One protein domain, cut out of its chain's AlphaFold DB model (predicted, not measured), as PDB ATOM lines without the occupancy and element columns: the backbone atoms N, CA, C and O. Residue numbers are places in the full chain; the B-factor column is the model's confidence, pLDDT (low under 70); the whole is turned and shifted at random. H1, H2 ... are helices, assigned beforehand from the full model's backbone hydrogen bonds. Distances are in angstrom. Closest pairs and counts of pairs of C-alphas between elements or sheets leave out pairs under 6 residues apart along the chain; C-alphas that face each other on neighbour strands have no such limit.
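Overview. This is residues 2 to 42 of the 112 residues of a protein of Halogeometricum sp. CBA1124 (UniProt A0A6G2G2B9). Two helices, H1 and H2, stand at opposite sides of a flat outline, joined round one edge by the long link of residues 10 to 22, while residues 35 to 42 fold back from the end of H2 into the space between the helices. The printed part has 41 residues, with H1 then H2 and no named strand; its class is all helix, though 19 of the 41 residues are in named elements. It is only just loose, close to compact, with a radius of gyration of the C-alphas of 11.0 A and spans of 26 by 23 by 12 A.

Along the chain. Find C-alpha 3 at (114.980, 138.675, 128.742); from there H1 runs over residues 3 to 9, 10.1 A. Next find C-alpha 23 at (130.738, 132.625, 117.133), where H2, residues 23 to 34, begins; it runs 16.5 A to C-alpha 34 at (116.786, 141.100, 114.597).

Arrangement. H1 and H2 are apart, with no C-alpha of the one within 8 A of the other. In both, every O i to N i+4 pair is within hydrogen-bond range.

Size, cuts and confidence. The two C-alphas farthest apart, those of Asp 9 and Gly 23, are 28.4 A apart. The printed part has no cut, and no printed residue is under 70 in pLDDT.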
ATOM      1  N   ALA A   2     111.751 140.364 126.551       89.69
ATOM      2  CA  ALA A   2     111.628 140.450 128.019       89.69
ATOM      3  C   ALA A   2     112.739 139.697 128.788       89.69
ATOM      4  O   ALA A   2     112.516 139.178 129.875       89.69
ATOM      5  N   GLY A   3     113.926 139.537 128.190       91.31
ATOM      6  CA  GLY A   3     114.980 138.675 128.742       91.31
ATOM      7  C   GLY A   3     115.534 139.168 130.082       91.31
ATOM      8  O   GLY A   3     115.718 138.361 130.984       91.31
ATOM      9  N   ALA A   4     115.749 140.480 130.212       90.81
ATOM     10  CA  ALA A   4     116.282 141.091 131.431       90.81
ATOM     11  C   ALA A   4     115.325 140.938 132.624       90.81
ATOM     12  O   ALA A   4     115.758 140.541 133.699       90.81
ATOM     13  N   ASP A   5     114.025 141.160 132.408       92.69
ATOM     14  CA  ASP A   5     113.014 141.016 133.463       92.69
ATOM     15  C   ASP A   5     112.968 139.575 133.987       92.69
ATOM     16  O   ASP A   5     112.999 139.343 135.190       92.69
ATOM     17  N   ARG A   6     113.009 138.585 133.082       93.69
ATOM     18  CA  ARG A   6     113.012 137.164 133.467       93.69
ATOM     19  C   ARG A   6     114.256 136.751 134.249       93.69
ATOM     20  O   ARG A   6     114.162 135.832 135.050       93.69
ATOM     21  N   LEU A   7     115.404 137.377 133.987       94.75
ATOM     22  CA  LEU A   7     116.628 137.154 134.759       94.75
ATOM     23  C   LEU A   7     116.500 137.752 136.167       94.75
ATOM     24  O   LEU A   7     116.799 137.072 137.145       94.75
ATOM     25  N   ALA A   8     115.970 138.973 136.275       92.94
ATOM     26  CA  ALA A   8     115.734 139.629 137.558       92.94
ATOM     27  C   ALA A   8     114.736 138.850 138.437       92.94
ATOM     28  O   ALA A   8     114.975 138.682 139.631       92.94
ATOM     29  N   ASP A   9     113.671 138.305 137.841       94.38
ATOM     30  CA  ASP A   9     112.663 137.492 138.539       94.38
ATOM     31  C   ASP A   9     113.258 136.250 139.225       94.38
ATOM     32  O   ASP A   9     112.731 135.786 140.239       94.38
ATOM     33  N   VAL A  10     114.356 135.707 138.687       95.19
ATOM     34  CA  VAL A  10     115.048 134.530 139.235       95.19
ATOM     35  C   VAL A  10     116.335 134.882 139.988       95.19
ATOM     36  O   VAL A  10     117.054 133.981 140.415       95.19
ATOM     37  N   GLY A  11     116.624 136.174 140.175       93.94
ATOM     38  CA  GLY A  11     117.799 136.651 140.905       93.94
ATOM     39  C   GLY A  11     119.126 136.460 140.166       93.94
ATOM     40  O   GLY A  11     120.148 136.243 140.811       93.94
ATOM     41  N   LEU A  12     119.113 136.500 138.830       92.50
ATOM     42  CA  LEU A  12     120.321 136.473 138.007       92.50
ATOM     43  C   LEU A  12     120.662 137.880 137.520       92.50
ATOM     44  O   LEU A  12     119.928 138.471 136.726       92.50
ATOM     45  N   ASP A  13     121.803 138.387 137.974       89.00
ATOM     46  CA  ASP A  13     122.288 139.711 137.606       89.00
ATOM     47  C   ASP A  13     122.970 139.714 136.231       89.00
ATOM     48  O   ASP A  13     123.509 138.710 135.750       89.00
ATOM     49  N   ALA A  14     122.944 140.876 135.579       86.94
ATOM     50  CA  ALA A  14     123.737 141.100 134.380       86.94
ATOM     51  C   ALA A  14     125.234 141.192 134.742       86.94
ATOM     52  O   ALA A  14     125.562 141.613 135.849       86.94
ATOM     53  N   PRO A  15     126.149 140.854 133.816       87.19
ATOM     54  CA  PRO A  15     127.579 141.027 134.050       87.19
ATOM     55  C   PRO A  15     127.934 142.484 134.380       87.19
ATOM     56  O   PRO A  15     127.464 143.401 133.703       87.19
ATOM     57  N   ASP A  16     128.816 142.681 135.362       87.62
ATOM     58  CA  ASP A  16     129.293 144.011 135.777       87.62
ATOM     59  C   ASP A  16     130.177 144.689 134.717       87.62
ATOM     60  O   ASP A  16     130.333 145.913 134.695       87.62
ATOM     61  N   GLU A  17     130.763 143.892 133.821       87.75
ATOM     62  CA  GLU A  17     131.655 144.351 132.765       87.75
ATOM     63  C   GLU A  17     131.048 144.148 131.375       87.75
ATOM     64  O   GLU A  17     130.400 143.144 131.072       87.75
ATOM     65  N   MET A  18     131.313 145.105 130.485       88.00
ATOM     66  CA  MET A  18     130.955 144.967 129.077       88.00
ATOM     67  C   MET A  18     131.869 143.952 128.386       88.00
ATOM     68  O   MET A  18     133.089 144.003 128.524       88.00
ATOM     69  N   GLY A  19     131.279 143.087 127.562       89.88
ATOM     70  CA  GLY A  19     132.002 142.063 126.812       89.88
ATOM     71  C   GLY A  19     131.421 141.807 125.423       89.88
ATOM     72  O   GLY A  19     130.390 142.361 125.041       89.88
ATOM     73  N   LEU A  20     132.097 140.943 124.661       92.31
ATOM     74  CA  LEU A  20     131.673 140.511 123.330       92.31
ATOM     75  C   LEU A  20     131.455 138.996 123.311       92.31
ATOM     76  O   LEU A  20     132.375 138.232 123.594       92.31
ATOM     77  N   ILE A  21     130.266 138.564 122.886       93.12
ATOM     78  CA  ILE A  21     129.977 137.156 122.590       93.12
ATOM     79  C   ILE A  21     130.076 136.955 121.080       93.12
ATOM     80  O   ILE A  21     129.332 137.562 120.312       93.12
ATOM     81  N   SER A  22     130.993 136.092 120.651       93.88
ATOM     82  CA  SER A  22     131.232 135.786 119.239       93.88
ATOM     83  C   SER A  22     130.832 134.347 118.884       93.88
ATOM     84  O   SER A  22     130.317 133.590 119.713       93.88
ATOM     85  N   GLY A  23     131.025 133.972 117.618       96.19
ATOM     86  CA  GLY A  23     130.738 132.625 117.133       96.19
ATOM     87  C   GLY A  23     129.237 132.310 117.044       96.19
ATOM     88  O   GLY A  23     128.414 133.225 116.940       96.19
ATOM     89  N   PRO A  24     128.859 131.020 117.051       96.94
ATOM     90  CA  PRO A  24     127.476 130.607 116.822       96.94
ATOM     91  C   PRO A  24     126.519 131.141 117.895       96.94
ATOM     92  O   PRO A  24     125.417 131.563 117.560       96.94
ATOM     93  N   THR A  25     126.943 131.205 119.160       95.19
ATOM     94  CA  THR A  25     126.127 131.764 120.249       95.19
ATOM     95  C   THR A  25     125.818 133.242 120.017       95.19
ATOM     96  O   THR A  25     124.658 133.643 120.088       95.19
ATOM     97  N   GLY A  26     126.831 134.047 119.671       96.06
ATOM     98  CA  GLY A  26     126.638 135.464 119.352       96.06
ATOM     99  C   GLY A  26     125.733 135.670 118.135       96.06
ATOM    100  O   GLY A  26     124.832 136.505 118.168       96.06
ATOM    101  N   ALA A  27     125.907 134.855 117.089       96.94
ATOM    102  CA  ALA A  27     125.064 134.902 115.896       96.94
ATOM    103  C   ALA A  27     123.593 134.559 116.196       96.94
ATOM    104  O   ALA A  27     122.694 135.220 115.677       96.94
ATOM    105  N   LEU A  28     123.333 133.568 117.057       96.19
ATOM    106  CA  LEU A  28     121.977 133.203 117.480       96.19
ATOM    107  C   LEU A  28     121.317 134.304 118.318       96.19
ATOM    108  O   LEU A  28     120.148 134.619 118.093       96.19
ATOM    109  N   LEU A  29     122.060 134.914 119.247       94.81
ATOM    110  CA  LEU A  29     121.568 136.049 120.032       94.81
ATOM    111  C   LEU A  29     121.248 137.245 119.130       94.81
ATOM    112  O   LEU A  29     120.166 137.820 119.239       94.81
ATOM    113  N   HIS A  30     122.142 137.575 118.195       94.88
ATOM    114  CA  HIS A  30     121.913 138.644 117.227       94.88
ATOM    115  C   HIS A  30     120.686 138.361 116.351       94.88
ATOM    116  O   HIS A  30     119.819 139.218 116.220       94.88
ATOM    117  N   HIS A  31     120.542 137.138 115.836       96.44
ATOM    118  CA  HIS A  31     119.367 136.743 115.062       96.44
ATOM    119  C   HIS A  31     118.063 136.883 115.863       96.44
ATOM    120  O   HIS A  31     117.053 137.328 115.320       96.44
ATOM    121  N   ALA A  32     118.065 136.530 117.151       95.88
ATOM    122  CA  ALA A  32     116.898 136.712 118.005       95.88
ATOM    123  C   ALA A  32     116.530 138.194 118.169       95.88
ATOM    124  O   ALA A  32     115.347 138.519 118.102       95.88
ATOM    125  N   ILE A  33     117.524 139.078 118.320       93.00
ATOM    126  CA  ILE A  33     117.323 140.534 118.383       93.00
ATOM    127  C   ILE A  33     116.699 141.047 117.080       93.00
ATOM    128  O   ILE A  33     115.656 141.693 117.133       93.00
ATOM    129  N   GLU A  34     117.275 140.692 115.928       96.69
ATOM    130  CA  GLU A  34     116.786 141.100 114.597       96.69
ATOM    131  C   GLU A  34     115.352 140.633 114.312       96.69
ATOM    132  O   GLU A  34     114.638 141.233 113.516       96.69
ATOM    133  N   ASN A  35     114.913 139.553 114.961       96.94
ATOM    134  CA  ASN A  35     113.576 138.984 114.787       96.94
ATOM    135  C   ASN A  35     112.636 139.300 115.960       96.94
ATOM    136  O   ASN A  35     111.616 138.629 116.114       96.94
ATOM    137  N   GLU A  36     112.997 140.267 116.810       95.31
ATOM    138  CA  GLU A  36     112.220 140.701 117.980       95.31
ATOM    139  C   GLU A  36     111.838 139.551 118.935       95.31
ATOM    140  O   GLU A  36     110.849 139.600 119.673       95.31
ATOM    141  N   ARG A  37     112.646 138.489 118.966       95.56
ATOM    142  CA  ARG A  37     112.443 137.333 119.840       95.56
ATOM    143  C   ARG A  37     113.069 137.589 121.203       95.56
ATOM    144  O   ARG A  37     114.086 138.265 121.346       95.56
ATOM    145  N   THR A  38     112.469 137.011 122.237       94.12
ATOM    146  CA  THR A  38     113.097 136.995 123.562       94.12
ATOM    147  C   THR A  38     114.190 135.934 123.582       94.12
ATOM    148  O   THR A  38     113.919 134.765 123.313       94.12
ATOM    149  N   ALA A  39     115.409 136.350 123.913       94.06
ATOM    150  CA  ALA A  39     116.559 135.484 124.119       94.06
ATOM    151  C   ALA A  39     117.298 135.899 125.396       94.06
ATOM    152  O   ALA A  39     117.252 137.064 125.793       94.06
ATOM    153  N   ILE A  40     117.953 134.930 126.029       94.50
ATOM    154  CA  ILE A  40     118.767 135.094 127.233       94.50
ATOM    155  C   ILE A  40     120.107 134.413 126.954       94.50
ATOM    156  O   ILE A  40     120.132 133.272 126.492       94.50
ATOM    157  N   GLY A  41     121.208 135.123 127.199       93.75
ATOM    158  CA  GLY A  41     122.558 134.566 127.163       93.75
ATOM    159  C   GLY A  41     123.040 134.301 128.583       93.75
ATOM    160  O   GLY A  41     123.039 135.219 129.395       93.75
ATOM    161  N   LEU A  42     123.440 133.064 128.870       94.25
ATOM    162  CA  LEU A  42     124.052 132.685 130.143       94.25
ATOM    163  C   LEU A  42     125.549 132.484 129.929       94.25
ATOM    164  O   LEU A  42     125.956 131.810 128.980       94.25
TER     165      LEU A  42